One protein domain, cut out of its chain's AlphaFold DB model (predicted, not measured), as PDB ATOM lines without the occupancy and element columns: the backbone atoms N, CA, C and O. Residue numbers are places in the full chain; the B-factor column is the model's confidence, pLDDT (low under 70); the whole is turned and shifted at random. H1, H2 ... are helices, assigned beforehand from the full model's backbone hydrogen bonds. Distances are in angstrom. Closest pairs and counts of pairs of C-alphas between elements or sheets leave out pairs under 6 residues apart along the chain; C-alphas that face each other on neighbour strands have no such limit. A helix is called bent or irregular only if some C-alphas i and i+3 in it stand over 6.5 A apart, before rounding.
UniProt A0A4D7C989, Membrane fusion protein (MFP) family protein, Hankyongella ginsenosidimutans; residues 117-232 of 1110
ATOM      1  N   ALA A 117     -38.018  31.335  33.279       81.75
ATOM      2  CA  ALA A 117     -37.151  30.407  32.546       81.75
ATOM      3  C   ALA A 117     -36.972  29.043  33.249       81.75
ATOM      4  O   ALA A 117     -36.875  28.016  32.581       81.75
ATOM      5  N   SER A 118     -36.948  29.016  34.587       82.62
ATOM      6  CA  SER A 118     -36.907  27.775  35.374       82.62
ATOM      7  C   SER A 118     -38.259  27.062  35.385       82.62
ATOM      8  O   SER A 118     -38.296  25.839  35.318       82.62
ATOM      9  N   PHE A 119     -39.371  27.801  35.422       81.88
ATOM     10  CA  PHE A 119     -40.704  27.205  35.286       81.88
ATOM     11  C   PHE A 119     -40.933  26.618  33.891       81.88
ATOM     12  O   PHE A 119     -41.451  25.511  33.785       81.88
ATOM     13  N   LEU A 120     -40.469  27.291  32.833       82.69
ATOM     14  CA  LEU A 120     -40.515  26.758  31.472       82.69
ATOM     15  C   LEU A 120     -39.684  25.473  31.349       82.69
ATOM     16  O   LEU A 120     -40.168  24.500  30.782       82.69
ATOM     17  N   SER A 121     -38.478  25.413  31.932       82.50
ATOM     18  CA  SER A 121     -37.683  24.178  31.902       82.50
ATOM     19  C   SER A 121     -38.304  23.043  32.725       82.50
ATOM     20  O   SER A 121     -38.258  21.895  32.285       82.50
ATOM     21  N   LEU A 122     -38.934  23.338  33.869       85.06
ATOM     22  CA  LEU A 122     -39.711  22.356  34.635       85.06
ATOM     23  C   LEU A 122     -40.907  21.826  33.841       85.06
ATOM     24  O   LEU A 122     -41.122  20.615  33.817       85.06
ATOM     25  N   PHE A 123     -41.645  22.709  33.163       86.19
ATOM     26  CA  PHE A 123     -42.755  22.334  32.292       86.19
ATOM     27  C   PHE A 123     -42.280  21.445  31.136       86.19
ATOM     28  O   PHE A 123     -42.839  20.373  30.931       86.19
ATOM     29  N   THR A 124     -41.196  21.812  30.443       82.44
ATOM     30  CA  THR A 124     -40.629  21.002  29.352       82.44
ATOM     31  C   THR A 124     -40.144  19.631  29.832       82.44
ATOM     32  O   THR A 124     -40.427  18.629  29.184       82.44
ATOM     33  N   ILE A 125     -39.459  19.548  30.978       85.75
ATOM     34  CA  ILE A 125     -39.034  18.256  31.547       85.75
ATOM     35  C   ILE A 125     -40.251  17.402  31.928       85.75
ATOM     36  O   ILE A 125     -40.276  16.209  31.643       85.75
ATOM     37  N   THR A 126     -41.274  18.010  32.531       87.81
ATOM     38  CA  THR A 126     -42.525  17.326  32.897       87.81
ATOM     39  C   THR A 126     -43.286  16.849  31.655       87.81
ATOM     40  O   THR A 126     -43.819  15.744  31.666       87.81
ATOM     41  N   ALA A 127     -43.263  17.605  30.552       85.62
ATOM     42  CA  ALA A 127     -43.823  17.184  29.268       85.62
ATOM     43  C   ALA A 127     -43.131  15.924  28.722       85.62
ATOM     44  O   ALA A 127     -43.801  14.951  28.383       85.62
ATOM     45  N   VAL A 128     -41.793  15.920  28.685       84.19
ATOM     46  CA  VAL A 128     -41.005  14.780  28.182       84.19
ATOM     47  C   VAL A 128     -41.179  13.544  29.071       84.19
ATOM     48  O   VAL A 128     -41.368  12.451  28.549       84.19
ATOM     49  N   LEU A 129     -41.196  13.707  30.399       86.38
ATOM     50  CA  LEU A 129     -41.464  12.612  31.342       86.38
ATOM     51  C   LEU A 129     -42.850  11.981  31.125       86.38
ATOM     52  O   LEU A 129     -42.973  10.760  31.084       86.38
ATOM     53  N   ASN A 130     -43.892  12.797  30.933       85.81
ATOM     54  CA  ASN A 130     -45.236  12.285  30.648       85.81
ATOM     55  C   ASN A 130     -45.327  11.616  29.263       85.81
ATOM     56  O   ASN A 130     -46.033  10.621  29.109       85.81
ATOM     57  N   LEU A 131     -44.572  12.092  28.268       82.94
ATOM     58  CA  LEU A 131     -44.470  11.430  26.964       82.94
ATOM     59  C   LEU A 131     -43.752  10.068  27.059       82.94
ATOM     60  O   LEU A 131     -44.191   9.102  26.442       82.94
ATOM     61  N   PHE A 132     -42.702   9.956  27.874       85.50
ATOM     62  CA  PHE A 132     -42.005   8.687  28.123       85.50
ATOM     63  C   PHE A 132     -42.866   7.670  28.883       85.50
ATOM     64  O   PHE A 132     -42.790   6.475  28.599       85.50
ATOM     65  N   ALA A 133     -43.745   8.120  29.783       81.75
ATOM     66  CA  ALA A 133     -44.716   7.241  30.436       81.75
ATOM     67  C   ALA A 133     -45.691   6.583  29.429       81.75
ATOM     68  O   ALA A 133     -46.002   5.397  29.563       81.75
ATOM     69  N   LEU A 134     -46.106   7.298  28.370       82.12
ATOM     70  CA  LEU A 134     -46.843   6.691  27.248       82.12
ATOM     71  C   LEU A 134     -45.995   5.654  26.499       82.12
ATOM     72  O   LEU A 134     -46.501   4.584  26.157       82.12
ATOM     73  N   SER A 135     -44.707   5.937  26.270       81.00
ATOM     74  CA  SER A 135     -43.803   5.026  25.555       81.00
ATOM     75  C   SER A 135     -43.704   3.655  26.227       81.00
ATOM     76  O   SER A 135     -43.737   2.651  25.525       81.00
ATOM     77  N   VAL A 136     -43.661   3.582  27.564       81.44
ATOM     78  CA  VAL A 136     -43.638   2.298  28.299       81.44
ATOM     79  C   VAL A 136     -44.881   1.450  28.000       81.44
ATOM     80  O   VAL A 136     -44.765   0.248  27.768       81.44
ATOM     81  N   SER A 137     -46.063   2.068  27.927       78.62
ATOM     82  CA  SER A 137     -47.311   1.358  27.598       78.62
ATOM     83  C   SER A 137     -47.298   0.811  26.162       78.62
ATOM     84  O   SER A 137     -47.730  -0.318  25.925       78.62
ATOM     85  N   LEU A 138     -46.742   1.574  25.215       79.75
ATOM     86  CA  LEU A 138     -46.566   1.149  23.820       79.75
ATOM     87  C   LEU A 138     -45.491   0.056  23.667       79.75
ATOM     88  O   LEU A 138     -45.666  -0.859  22.867       79.75
ATOM     89  N   TYR A 139     -44.417   0.092  24.464       80.31
ATOM     90  CA  TYR A 139     -43.424  -0.987  24.522       80.31
ATOM     91  C   TYR A 139     -44.040  -2.303  25.003       80.31
ATOM     92  O   TYR A 139     -43.785  -3.347  24.404       80.31
ATOM     93  N   MET A 140     -44.881  -2.267  26.042       79.25
ATOM     94  CA  MET A 140     -45.581  -3.468  26.507       79.25
ATOM     95  C   MET A 140     -46.512  -4.031  25.428       79.25
ATOM     96  O   MET A 140     -46.508  -5.242  25.212       79.25
ATOM     97  N   MET A 141     -47.240  -3.172  24.706       76.94
ATOM     98  CA  MET A 141     -48.038  -3.579  23.544       76.94
ATOM     99  C   MET A 141     -47.165  -4.271  22.482       76.94
ATOM    100  O   MET A 141     -47.451  -5.400  22.099       76.94
ATOM    101  N   ALA A 142     -46.035  -3.673  22.085       74.75
ATOM    102  CA  ALA A 142     -45.119  -4.271  21.109       74.75
ATOM    103  C   ALA A 142     -44.542  -5.631  21.557       74.75
ATOM    104  O   ALA A 142     -44.424  -6.549  20.746       74.75
ATOM    105  N   ILE A 143     -44.214  -5.797  22.844       80.38
ATOM    106  CA  ILE A 143     -43.720  -7.074  23.383       80.38
ATOM    107  C   ILE A 143     -44.819  -8.147  23.339       80.38
ATOM    108  O   ILE A 143     -44.560  -9.257  22.868       80.38
ATOM    109  N   TYR A 144     -46.037  -7.830  23.791       76.81
ATOM    110  CA  TYR A 144     -47.150  -8.784  23.795       76.81
ATOM    111  C   TYR A 144     -47.640  -9.146  22.388       76.81
ATOM    112  O   TYR A 144     -47.898 -10.322  22.138       76.81
ATOM    113  N   ASP A 145     -47.724  -8.176  21.477       71.69
ATOM    114  CA  ASP A 145     -48.309  -8.383  20.148       71.69
ATOM    115  C   ASP A 145     -47.311  -8.921  19.116       71.69
ATOM    116  O   ASP A 145     -47.721  -9.643  18.210       71.69
ATOM    117  N   ARG A 146     -46.012  -8.591  19.229       69.75
ATOM    118  CA  ARG A 146     -44.998  -8.954  18.216       69.75
ATOM    119  C   ARG A 146     -43.933  -9.922  18.713       69.75
ATOM    120  O   ARG A 146     -43.545 -10.820  17.973       69.75
ATOM    121  N   VAL A 147     -43.452  -9.777  19.947       78.12
ATOM    122  CA  VAL A 147     -42.285 -10.545  20.424       78.12
ATOM    123  C   VAL A 147     -42.673 -11.901  21.007       78.12
ATOM    124  O   VAL A 147     -42.100 -12.925  20.639       78.12
ATOM    125  N   ILE A 148     -43.658 -11.924  21.908       75.75
ATOM    126  CA  ILE A 148     -44.114 -13.163  22.556       75.75
ATOM    127  C   ILE A 148     -44.660 -14.189  21.536       75.75
ATOM    128  O   ILE A 148     -44.342 -15.371  21.695       75.75
ATOM    129  N   PRO A 149     -45.406 -13.799  20.476       67.44
ATOM    130  CA  PRO A 149     -45.873 -14.744  19.460       67.44
ATOM    131  C   PRO A 149     -44.755 -15.275  18.552       67.44
ATOM    132  O   PRO A 149     -44.661 -16.485  18.352       67.44
ATOM    133  N   THR A 150     -43.885 -14.400  18.031       68.88
ATOM    134  CA  THR A 150     -42.845 -14.780  17.049       68.88
ATOM    135  C   THR A 150     -41.641 -15.484  17.673       68.88
ATOM    136  O   THR A 150     -40.886 -16.152  16.968       68.88
ATOM    137  N   ARG A 151     -41.436 -15.333  18.992       72.75
ATOM    138  CA  ARG A 151     -40.237 -15.774  19.729       72.75
ATOM    139  C   ARG A 151     -38.921 -15.213  19.164       72.75
ATOM    140  O   ARG A 151     -37.863 -15.786  19.422       72.75
ATOM    141  N   ASN A 152     -38.960 -14.098  18.430       75.31
ATOM    142  CA  ASN A 152     -37.753 -13.467  17.904       75.31
ATOM    143  C   ASN A 152     -36.946 -12.814  19.045       75.31
ATOM    144  O   ASN A 152     -37.291 -11.743  19.555       75.31
ATOM    145  N   THR A 153     -35.858 -13.473  19.453       76.94
ATOM    146  CA  THR A 153     -34.974 -13.001  20.526       76.94
ATOM    147  C   THR A 153     -34.173 -11.762  20.145       76.94
ATOM    148  O   THR A 153     -33.819 -10.991  21.032       76.94
ATOM    149  N   GLU A 154     -33.907 -11.526  18.861       78.00
ATOM    150  CA  GLU A 154     -33.168 -10.346  18.399       78.00
ATOM    151  C   GLU A 154     -34.040  -9.092  18.531       78.00
ATOM    152  O   GLU A 154     -33.633  -8.111  19.159       78.00
ATOM    153  N   THR A 155     -35.299  -9.165  18.080       82.12
ATOM    154  CA  THR A 155     -36.297  -8.107  18.305       82.12
ATOM    155  C   THR A 155     -36.564  -7.881  19.796       82.12
ATOM    156  O   THR A 155     -36.695  -6.731  20.223       82.12
ATOM    157  N   LEU A 156     -36.596  -8.943  20.616       82.31
ATOM    158  CA  LEU A 156     -36.706  -8.806  22.074       82.31
ATOM    159  C   LEU A 156     -35.525  -8.019  22.656       82.31
ATOM    160  O   LEU A 156     -35.745  -7.082  23.418       82.31
ATOM    161  N   LEU A 157     -34.289  -8.381  22.304       84.25
ATOM    162  CA  LEU A 157     -33.081  -7.727  22.815       84.25
ATOM    163  C   LEU A 157     -33.014  -6.252  22.394       84.25
ATOM    164  O   LEU A 157     -32.713  -5.403  23.233       84.25
ATOM    165  N   LEU A 158     -33.372  -5.933  21.145       83.25
ATOM    166  CA  LEU A 158     -33.485  -4.556  20.647       83.25
ATOM    167  C   LEU A 158     -34.516  -3.732  21.435       83.25
ATOM    168  O   LEU A 158     -34.214  -2.621  21.879       83.25
ATOM    169  N   LEU A 159     -35.718  -4.277  21.663       82.31
ATOM    170  CA  LEU A 159     -36.773  -3.590  22.416       82.31
ATOM    171  C   LEU A 159     -36.431  -3.447  23.906       82.31
ATOM    172  O   LEU A 159     -36.664  -2.384  24.479       82.31
ATOM    173  N   VAL A 160     -35.835  -4.472  24.525       84.75
ATOM    174  CA  VAL A 160     -35.364  -4.427  25.921       84.75
ATOM    175  C   VAL A 160     -34.254  -3.395  26.084       84.75
ATOM    176  O   VAL A 160     -34.310  -2.607  27.026       84.75
ATOM    177  N   PHE A 161     -33.283  -3.340  25.166       86.06
ATOM    178  CA  PHE A 161     -32.225  -2.328  25.181       86.06
ATOM    179  C   PHE A 161     -32.801  -0.911  25.041       86.06
ATOM    180  O   PHE A 161     -32.486  -0.042  25.854       86.06
ATOM    181  N   GLY A 162     -33.717  -0.695  24.090       83.94
ATOM    182  CA  GLY A 162     -34.412   0.585  23.924       83.94
ATOM    183  C   GLY A 162     -35.195   1.013  25.172       83.94
ATOM    184  O   GLY A 162     -35.078   2.159  25.607       83.94
ATOM    185  N   ALA A 163     -35.922   0.086  25.803       83.69
ATOM    186  CA  ALA A 163     -36.649   0.340  27.046       83.69
ATOM    187  C   ALA A 163     -35.711   0.661  28.227       83.69
ATOM    188  O   ALA A 163     -35.990   1.585  28.993       83.69
ATOM    189  N   LEU A 164     -34.577  -0.041  28.357       85.06
ATOM    190  CA  LEU A 164     -33.551   0.231  29.375       85.06
ATOM    191  C   LEU A 164     -32.908   1.609  29.187       85.06
ATOM    192  O   LEU A 164     -32.739   2.348  30.160       85.06
ATOM    193  N   CYS A 165     -32.599   1.987  27.943       83.81
ATOM    194  CA  CYS A 165     -32.128   3.328  27.614       83.81
ATOM    195  C   CYS A 165     -33.171   4.387  27.989       83.81
ATOM    196  O   CYS A 165     -32.843   5.328  28.710       83.81
ATOM    197  N   LEU A 166     -34.432   4.226  27.571       83.88
ATOM    198  CA  LEU A 166     -35.501   5.182  27.868       83.88
ATOM    199  C   LEU A 166     -35.749   5.323  29.382       83.88
ATOM    200  O   LEU A 166     -35.882   6.445  29.871       83.88
ATOM    201  N   LEU A 167     -35.705   4.222  30.141       84.31
ATOM    202  CA  LEU A 167     -35.787   4.232  31.606       84.31
ATOM    203  C   LEU A 167     -34.619   5.003  32.245       84.31
ATOM    204  O   LEU A 167     -34.828   5.796  33.165       84.31
ATOM    205  N   ALA A 168     -33.389   4.823  31.753       83.88
ATOM    206  CA  ALA A 168     -32.228   5.559  32.252       83.88
ATOM    207  C   ALA A 168     -32.351   7.077  32.002       83.88
ATOM    208  O   ALA A 168     -31.979   7.883  32.862       83.88
ATOM    209  N   VAL A 169     -32.921   7.479  30.858       83.69
ATOM    210  CA  VAL A 169     -33.192   8.892  30.537       83.69
ATOM    211  C   VAL A 169     -34.331   9.453  31.393       83.69
ATOM    212  O   VAL A 169     -34.194  10.565  31.902       83.69
ATOM    213  N   ASP A 170     -35.413   8.698  31.614       86.25
ATOM    214  CA  ASP A 170     -36.503   9.066  32.531       86.25
ATOM    215  C   ASP A 170     -35.972   9.311  33.957       86.25
ATOM    216  O   ASP A 170     -36.178  10.393  34.514       86.25
ATOM    217  N   VAL A 171     -35.179   8.387  34.513       86.12
ATOM    218  CA  VAL A 171     -34.538   8.556  35.830       86.12
ATOM    219  C   VAL A 171     -33.633   9.795  35.853       86.12
ATOM    220  O   VAL A 171     -33.672  10.575  36.812       86.12
ATOM    221  N   GLY A 172     -32.859  10.029  34.789       82.69
ATOM    222  CA  GLY A 172     -32.049  11.240  34.628       82.69
ATOM    223  C   GLY A 172     -32.887  12.525  34.652       82.69
ATOM    224  O   GLY A 172     -32.575  13.458  35.398       82.69
ATOM    225  N   LEU A 173     -33.992  12.566  33.904       83.44
ATOM    226  CA  LEU A 173     -34.934  13.691  33.874       83.44
ATOM    227  C   LEU A 173     -35.600  13.930  35.228       83.44
ATOM    228  O   LEU A 173     -35.671  15.083  35.662       83.44
ATOM    229  N   ARG A 174     -36.031  12.876  35.936       84.81
ATOM    230  CA  ARG A 174     -36.599  12.992  37.292       84.81
ATOM    231  C   ARG A 174     -35.593  13.606  38.265       84.81
ATOM    232  O   ARG A 174     -35.948  14.527  39.003       84.81
ATOM    233  N   GLN A 175     -34.323  13.188  38.221       82.88
ATOM    234  CA  GLN A 175     -33.264  13.798  39.037       82.88
ATOM    235  C   GLN A 175     -33.028  15.278  38.690       82.88
ATOM    236  O   GLN A 175     -32.817  16.097  39.588       82.88
ATOM    237  N   VAL A 176     -33.072  15.651  37.406       82.31
ATOM    238  CA  VAL A 176     -32.921  17.052  36.975       82.31
ATOM    239  C   VAL A 176     -34.119  17.897  37.415       82.31
ATOM    240  O   VAL A 176     -33.906  18.970  37.982       82.31
ATOM    241  N   ARG A 177     -35.357  17.406  37.248       84.75
ATOM    242  CA  ARG A 177     -36.588  18.046  37.752       84.75
ATOM    243  C   ARG A 177     -36.476  18.322  39.251       84.75
ATOM    244  O   ARG A 177     -36.619  19.470  39.666       84.75
ATOM    245  N   ALA A 178     -36.131  17.306  40.046       82.00
ATOM    246  CA  ALA A 178     -35.972  17.431  41.495       82.00
ATOM    247  C   ALA A 178     -34.916  18.483  41.887       82.00
ATOM    248  O   ALA A 178     -35.172  19.332  42.743       82.00
ATOM    249  N   ARG A 179     -33.749  18.497  41.221       83.56
ATOM    250  CA  ARG A 179     -32.693  19.501  41.463       83.56
ATOM    251  C   ARG A 179     -33.135  20.926  41.116       83.56
ATOM    252  O   ARG A 179     -32.760  21.856  41.829       83.56
ATOM    253  N   ILE A 180     -33.917  21.117  40.050       80.75
ATOM    254  CA  ILE A 180     -34.431  22.443  39.671       80.75
ATOM    255  C   ILE A 180     -35.479  22.921  40.686       80.75
ATOM    256  O   ILE A 180     -35.380  24.061  41.137       80.75
ATOM    257  N   ILE A 181     -36.416  22.059  41.107       80.75
ATOM    258  CA  ILE A 181     -37.411  22.390  42.148       80.75
ATOM    259  C   ILE A 181     -36.709  22.804  43.449       80.75
ATOM    260  O   ILE A 181     -36.984  23.882  43.975       80.75
ATOM    261  N   ALA A 182     -35.741  22.009  43.920       79.62
ATOM    262  CA  ALA A 182     -34.975  22.318  45.129       79.62
ATOM    263  C   ALA A 182     -34.208  23.652  45.021       79.62
ATOM    264  O   ALA A 182     -34.193  24.440  45.968       79.62
ATOM    265  N   HIS A 183     -33.610  23.942  43.860       81.75
ATOM    266  CA  HIS A 183     -32.903  25.203  43.629       81.75
ATOM    267  C   HIS A 183     -33.845  26.417  43.632       81.75
ATOM    268  O   HIS A 183     -33.534  27.427  44.263       81.75
ATOM    269  N   VAL A 184     -34.986  26.330  42.939       79.62
ATOM    270  CA  VAL A 184     -35.984  27.411  42.885       79.62
ATOM    271  C   VAL A 184     -36.573  27.658  44.276       79.62
ATOM    272  O   VAL A 184     -36.595  28.807  44.717       79.62
ATOM    273  N   GLY A 185     -36.941  26.596  45.000       78.44
ATOM    274  CA  GLY A 185     -37.463  26.662  46.366       78.44
ATOM    275  C   GLY A 185     -36.527  27.386  47.333       78.44
ATOM    276  O   GLY A 185     -36.875  28.447  47.849       78.44
ATOM    277  N   ALA A 186     -35.298  26.884  47.496       78.56
ATOM    278  CA  ALA A 186     -34.307  27.485  48.394       78.56
ATOM    279  C   ALA A 186     -33.949  28.936  48.006       78.56
ATOM    280  O   ALA A 186     -33.609  29.765  48.857       78.56
ATOM    281  N   ARG A 187     -34.026  29.281  46.710       81.12
ATOM    282  CA  ARG A 187     -33.766  30.647  46.240       81.12
ATOM    283  C   ARG A 187     -34.920  31.599  46.548       81.12
ATOM    284  O   ARG A 187     -34.647  32.738  46.924       81.12
ATOM    285  N   ILE A 188     -36.166  31.150  46.402       78.06
ATOM    286  CA  ILE A 188     -37.367  31.899  46.794       78.06
ATOM    287  C   ILE A 188     -37.371  32.122  48.310       78.06
ATOM    288  O   ILE A 188     -37.465  33.269  48.743       78.06
ATOM    289  N   GLU A 189     -37.161  31.064  49.096       76.31
ATOM    290  CA  GLU A 189     -37.080  31.105  50.562       76.31
ATOM    291  C   GLU A 189     -36.039  32.127  51.038       76.31
ATOM    292  O   GLU A 189     -36.367  33.043  51.790       76.31
ATOM    293  N   SER A 190     -34.811  32.073  50.508       79.00
ATOM    294  CA  SER A 190     -33.757  33.041  50.842       79.00
ATOM    295  C   SER A 190     -34.136  34.493  50.508       79.00
ATOM    296  O   SER A 190     -33.827  35.395  51.291       79.00
ATOM    297  N   ILE A 191     -34.819  34.745  49.384       78.56
ATOM    298  CA  ILE A 191     -35.268  36.095  48.999       78.56
ATOM    299  C   ILE A 191     -36.367  36.593  49.947       78.56
ATOM    300  O   ILE A 191     -36.282  37.727  50.428       78.56
ATOM    301  N   VAL A 192     -37.371  35.760  50.234       74.75
ATOM    302  CA  VAL A 192     -38.503  36.110  51.102       74.75
ATOM    303  C   VAL A 192     -38.034  36.311  52.542       74.75
ATOM    304  O   VAL A 192     -38.291  37.373  53.108       74.75
ATOM    305  N   ALA A 193     -37.280  35.365  53.107       74.00
ATOM    306  CA  ALA A 193     -36.773  35.437  54.476       74.00
ATOM    307  C   ALA A 193     -35.864  36.659  54.688       74.00
ATOM    308  O   ALA A 193     -36.081  37.428  55.622       74.00
ATOM    309  N   THR A 194     -34.903  36.908  53.786       79.75
ATOM    310  CA  THR A 194     -34.013  38.084  53.889       79.75
ATOM    311  C   THR A 194     -34.793  39.393  53.751       79.75
ATOM    312  O   THR A 194     -34.544  40.340  54.496       79.75
ATOM    313  N   GLY A 195     -35.751  39.461  52.819       75.31
ATOM    314  CA  GLY A 195     -36.583  40.647  52.610       75.31
ATOM    315  C   GLY A 195     -37.511  40.943  53.791       75.31
ATOM    316  O   GLY A 195     -37.670  42.099  54.172       75.31
ATOM    317  N   THR A 196     -38.096  39.911  54.400       73.19
ATOM    318  CA  THR A 196     -38.952  40.041  55.587       73.19
ATOM    319  C   THR A 196     -38.133  40.376  56.835       73.19
ATOM    320  O   THR A 196     -38.498  41.307  57.548       73.19
ATOM    321  N   PHE A 197     -36.995  39.711  57.066       76.81
ATOM    322  CA  PHE A 197     -36.105  40.022  58.190       76.81
ATOM    323  C   PHE A 197     -35.580  41.460  58.124       76.81
ATOM    324  O   PHE A 197     -35.680  42.188  59.107       76.81
ATOM    325  N   LYS A 198     -35.103  41.904  56.949       77.62
ATOM    326  CA  LYS A 198     -34.694  43.300  56.745       77.62
ATOM    327  C   LYS A 198     -35.830  44.261  57.106       77.62
ATOM    328  O   LYS A 198     -35.613  45.196  57.864       77.62
ATOM    329  N   GLN A 199     -37.042  44.003  56.609       72.00
ATOM    330  CA  GLN A 199     -38.183  44.875  56.873       72.00
ATOM    331  C   GLN A 199     -38.535  44.958  58.364       72.00
ATOM    332  O   GLN A 199     -38.966  46.018  58.793       72.00
ATOM    333  N   ILE A 200     -38.366  43.874  59.134       73.62
ATOM    334  CA  ILE A 200     -38.588  43.859  60.592       73.62
ATOM    335  C   ILE A 200     -37.523  44.692  61.318       73.62
ATOM    336  O   ILE A 200     -37.869  45.460  62.207       73.62
ATOM    337  N   VAL A 201     -36.251  44.584  60.919       78.00
ATOM    338  CA  VAL A 201     -35.148  45.387  61.486       78.00
ATOM    339  C   VAL A 201     -35.298  46.882  61.161       78.00
ATOM    340  O   VAL A 201     -34.916  47.722  61.971       78.00
ATOM    341  N   ASP A 202     -35.893  47.213  60.012       73.88
ATOM    342  CA  ASP A 202     -36.173  48.590  59.590       73.88
ATOM    343  C   ASP A 202     -37.455  49.191  60.240       73.88
ATOM    344  O   ASP A 202     -37.787  50.347  59.959       73.88
ATOM    345  N   LEU A 203     -38.202  48.455  61.084       71.00
ATOM    346  CA  LEU A 203     -39.413  48.975  61.750       71.00
ATOM    347  C   LEU A 203     -39.092  49.961  62.898       71.00
ATOM    348  O   LEU A 203     -38.089  49.799  63.596       71.00
ATOM    349  N   PRO A 204     -39.973  50.947  63.169       70.19
ATOM    350  CA  PRO A 204     -39.881  51.782  64.366       70.19
ATOM    351  C   PRO A 204     -39.963  50.948  65.658       70.19
ATOM    352  O   PRO A 204     -40.795  50.037  65.719       70.19
ATOM    353  N   PRO A 205     -39.202  51.282  66.722       68.50
ATOM    354  CA  PRO A 205     -39.234  50.542  67.987       68.50
ATOM    355  C   PRO A 205     -40.635  50.403  68.588       68.50
ATOM    356  O   PRO A 205     -40.985  49.317  69.033       68.50
ATOM    357  N   ALA A 206     -41.485  51.430  68.479       61.84
ATOM    358  CA  ALA A 206     -42.880  51.380  68.928       61.84
ATOM    359  C   ALA A 206     -43.687  50.217  68.306       61.84
ATOM    360  O   ALA A 206     -44.539  49.639  68.970       61.84
ATOM    361  N   MET A 207     -43.391  49.801  67.065       60.44
ATOM    362  CA  MET A 207     -44.038  48.638  66.433       60.44
ATOM    363  C   MET A 207     -43.407  47.295  66.838       60.44
ATOM    364  O   MET A 207     -44.043  46.249  66.700       60.44
ATOM    365  N   VAL A 208     -42.157  47.309  67.307       64.56
ATOM    366  CA  VAL A 208     -41.383  46.118  67.701       64.56
ATOM    367  C   VAL A 208     -41.529  45.820  69.198       64.56
ATOM    368  O   VAL A 208     -41.506  44.662  69.594       64.56
ATOM    369  N   GLU A 209     -41.731  46.822  70.046       61.94
ATOM    370  CA  GLU A 209     -41.981  46.639  71.483       61.94
ATOM    371  C   GLU A 209     -43.425  46.210  71.767       61.94
ATOM    372  O   GLU A 209     -43.697  45.494  72.729       61.94
ATOM    373  N   ALA A 210     -44.348  46.587  70.885       54.16
ATOM    374  CA  ALA A 210     -45.781  46.380  71.037       54.16
ATOM    375  C   ALA A 210     -46.260  44.938  70.721       54.16
ATOM    376  O   ALA A 210     -47.446  44.635  70.779       54.16
ATOM    377  N   ALA A 211     -45.360  43.996  70.417       55.00
ATOM    378  CA  ALA A 211     -45.692  42.567  70.406       55.00
ATOM    379  C   ALA A 211     -44.549  41.730  70.998       55.00
ATOM    380  O   ALA A 211     -43.406  41.913  70.577       55.00
ATOM    381  N   PRO A 212     -44.818  40.748  71.883       60.53
ATOM    382  CA  PRO A 212     -43.781  39.874  72.427       60.53
ATOM    383  C   PRO A 212     -42.946  39.193  71.335       60.53
ATOM    384  O   PRO A 212     -43.486  38.707  70.337       60.53
ATOM    385  N   VAL A 213     -41.632  39.070  71.559       64.75
ATOM    386  CA  VAL A 213     -40.679  38.478  70.594       64.75
ATOM    387  C   VAL A 213     -41.129  37.091  70.113       64.75
ATOM    388  O   VAL A 213     -41.040  36.788  68.927       64.75
ATOM    389  N   GLY A 214     -41.702  36.263  70.995       59.34
ATOM    390  CA  GLY A 214     -42.248  34.950  70.625       59.34
ATOM    391  C   GLY A 214     -43.393  35.011  69.600       59.34
ATOM    392  O   GLY A 214     -43.466  34.157  68.717       59.34
ATOM    393  N   THR A 215     -44.239  36.042  69.666       58.09
ATOM    394  CA  THR A 215     -45.318  36.307  68.700       58.09
ATOM    395  C   THR A 215     -44.754  36.805  67.369       58.09
ATOM    396  O   THR A 215     -45.234  36.421  66.305       58.09
ATOM    397  N   GLN A 216     -43.693  37.615  67.390       61.00
ATOM    398  CA  GLN A 216     -43.017  38.053  66.162       61.00
ATOM    399  C   GLN A 216     -42.303  36.893  65.455       61.00
ATOM    400  O   GLN A 216     -42.382  36.766  64.235       61.00
ATOM    401  N   VAL A 217     -41.667  36.000  66.218       64.06
ATOM    402  CA  VAL A 217     -41.030  34.786  65.688       64.06
ATOM    403  C   VAL A 217     -42.068  33.783  65.167       64.06
ATOM    404  O   VAL A 217     -41.797  33.119  64.168       64.06
ATOM    405  N   SER A 218     -43.267  33.684  65.764       58.97
ATOM    406  CA  SER A 218     -44.335  32.853  65.180       58.97
ATOM    407  C   SER A 218     -44.833  33.429  63.854       58.97
ATOM    408  O   SER A 218     -44.925  32.675  62.892       58.97
ATOM    409  N   ARG A 219     -45.036  34.752  63.763       61.97
ATOM    410  CA  ARG A 219     -45.361  35.437  62.498       61.97
ATOM    411  C   ARG A 219     -44.270  35.243  61.444       61.97
ATOM    412  O   ARG A 219     -44.580  35.056  60.276       61.97
ATOM    413  N   LEU A 220     -42.991  35.228  61.835       63.16
ATOM    414  CA  LEU A 220     -41.896  34.927  60.907       63.16
ATOM    415  C   LEU A 220     -41.996  33.492  60.358       63.16
ATOM    416  O   LEU A 220     -41.845  33.305  59.157       63.16
ATOM    417  N   ARG A 221     -42.332  32.508  61.206       61.28
ATOM    418  CA  ARG A 221     -42.591  31.115  60.788       61.28
ATOM    419  C   ARG A 221     -43.884  30.935  59.993       61.28
ATOM    420  O   ARG A 221     -43.988  29.999  59.213       61.28
ATOM    421  N   GLU A 222     -44.867  31.817  60.141       59.59
ATOM    422  CA  GLU A 222     -46.054  31.809  59.278       59.59
ATOM    423  C   GLU A 222     -45.670  32.098  57.812       59.59
ATOM    424  O   GLU A 222     -46.270  31.513  56.911       59.59
ATOM    425  N   PHE A 223     -44.595  32.857  57.543       59.78
ATOM    426  CA  PHE A 223     -44.042  32.984  56.185       59.78
ATOM    427  C   PHE A 223     -43.368  31.701  55.663       59.78
ATOM    428  O   PHE A 223     -43.314  31.525  54.445       59.78
ATOM    429  N   ASP A 224     -42.935  30.770  56.525       58.75
ATOM    430  CA  ASP A 224     -42.438  29.454  56.083       58.75
ATOM    431  C   ASP A 224     -43.570  28.620  55.455       58.75
ATOM    432  O   ASP A 224     -43.312  27.795  54.586       58.75
ATOM    433  N   SER A 225     -44.840  28.869  55.803       60.25
ATOM    434  CA  SER A 225     -45.975  28.209  55.131       60.25
ATOM    435  C   SER A 225     -46.152  28.662  53.673       60.25
ATOM    436  O   SER A 225     -46.627  27.889  52.841       60.25
ATOM    437  N   LEU A 226     -45.684  29.867  53.313       58.22
ATOM    438  CA  LEU A 226     -45.674  30.322  51.917       58.22
ATOM    439  C   LEU A 226     -44.635  29.568  51.079       58.22
ATOM    440  O   LEU A 226     -44.850  29.395  49.884       58.22
ATOM    441  N   ARG A 227     -43.533  29.081  51.676       60.16
ATOM    442  CA  ARG A 227     -42.580  28.189  50.984       60.16
ATOM    443  C   ARG A 227     -43.311  26.955  50.463       60.16
ATOM    444  O   ARG A 227     -43.161  26.607  49.293       60.16
ATOM    445  N   ASP A 228     -44.146  26.353  51.306       60.19
ATOM    446  CA  ASP A 228     -44.865  25.120  50.992       60.19
ATOM    447  C   ASP A 228     -45.929  25.322  49.892       60.19
ATOM    448  O   ASP A 228     -46.253  24.370  49.188       60.19
ATOM    449  N   LEU A 229     -46.392  26.554  49.634       62.91
ATOM    450  CA  LEU A 229     -47.198  26.871  48.442       62.91
ATOM    451  C   LEU A 229     -46.381  26.800  47.137       62.91
ATOM    452  O   LEU A 229     -46.906  26.376  46.109       62.91
ATOM    453  N   PHE A 230     -45.104  27.200  47.163       59.69
ATOM    454  CA  PHE A 230     -44.236  27.254  45.977       59.69
ATOM    455  C   PHE A 230     -43.487  25.948  45.685       59.69
ATOM    456  O   PHE A 230     -43.222  25.644  44.522       59.69
ATOM    457  N   THR A 231     -43.103  25.194  46.718       62.16
ATOM    458  CA  THR A 231     -42.413  23.898  46.570       62.16
ATOM    459  C   THR A 231     -43.331  22.696  46.758       62.16
ATOM    460  O   THR A 231     -42.895  21.565  46.549       62.16
ATOM    461  N   GLY A 232     -44.568  22.915  47.201       66.38
ATOM    462  CA  GLY A 232     -45.506  21.851  47.531       66.38
ATOM    463  C   GLY A 232     -46.371  21.370  46.363       66.38
ATOM    464  O   GLY A 232     -46.137  21.709  45.198       66.38
TER     465      GLY A 232
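What this domain is: This is residues 117 to 232 of the 1110 residues of the protein "Membrane fusion protein (MFP) family protein" of Hankyongella ginsenosidimutans (UniProt A0A4D7C989). One very long helix, H2, makes the spine of a thin rod, and the chain folds back along it from both ends. H1 and H2 form a long helical hairpin with its turn at one end of the rod, while past the far end of H2 the small helix H3 makes the other turn and H4 and H5 come back along H2, of which H5 packs on H2 with its residues 181 to 189. The printed part has 116 residues, with five named helices in the order H1, H2, H3, H4, H5 and no named strand; the class is all helix. The whole is extended, with a radius of gyration of the C-alphas of 25.2 A and spans of 84 by 23 by 16 A.

Where its parts are: H1 holds residues 117 to 150, from C-alpha 117 at (-37.151, 30.407, 32.546), and is 48.1 A long. It has a kink of 32 degrees near residue 143 and is only just irregular, with C-alphas 145 and 148 at 6.8 A. H2, residues 153 to 201, is the longest helix at 71.3 A and ends with C-alpha 201 at (-35.148, 45.387, 61.486). H3 is residues 205 to 209, 5.9 A long. H4, residues 213 to 222, measures 14.2 A. H5, residues 224 to 231, measures 11.0 A and ends with C-alpha 231 at (-42.413, 23.898, 46.570).

How they stand to each other: H1 and H2 touch as a helical hairpin, opposite ways at a shallow tilt of 20 degrees; their closest C-alphas, those of Val 147 and Leu 156, are 6.1 A apart. H2 touches H5 with residues 181 to 189 alone, opposite ways at a shallow tilt of 31 degrees, and the closest C-alphas are those of Gly 185 and Thr 231, 5.7 A apart. H4 is close to H2 but not clearly touching, with the closest C-alphas, those of Thr 196 and Leu 220, at 7.9 A. H3 is also close to H2 but not clearly touching, with the C-alphas of Ile 200 and Val 208 closest at 8.0 A. H3 and H4 are apart, but only just, at 8.4 A, and H4 and H5 meet only through their link. H1 is apart from H3, H4 and H5. Every O i to N i+4 pair is within hydrogen-bond range in H2, H3 and H4; in H1 it is 26 of 30 and in H5 2 of 4.

The domain as a whole: The C-alphas farthest apart, those of Thr 150 and Ala 206, are 84.1 A apart, and those of Ala 117 and Gly 232 are 19.2 A apart. The printed part has no cut, and the four links between helices are tight. Residues 149 to 154, 201 to 207 and 209 to 215 stand free. The mean pLDDT of the printed part is 75.5, and the model's confidence is under 70 at residue 146, residues 149 to 150 and residues 205 to 232.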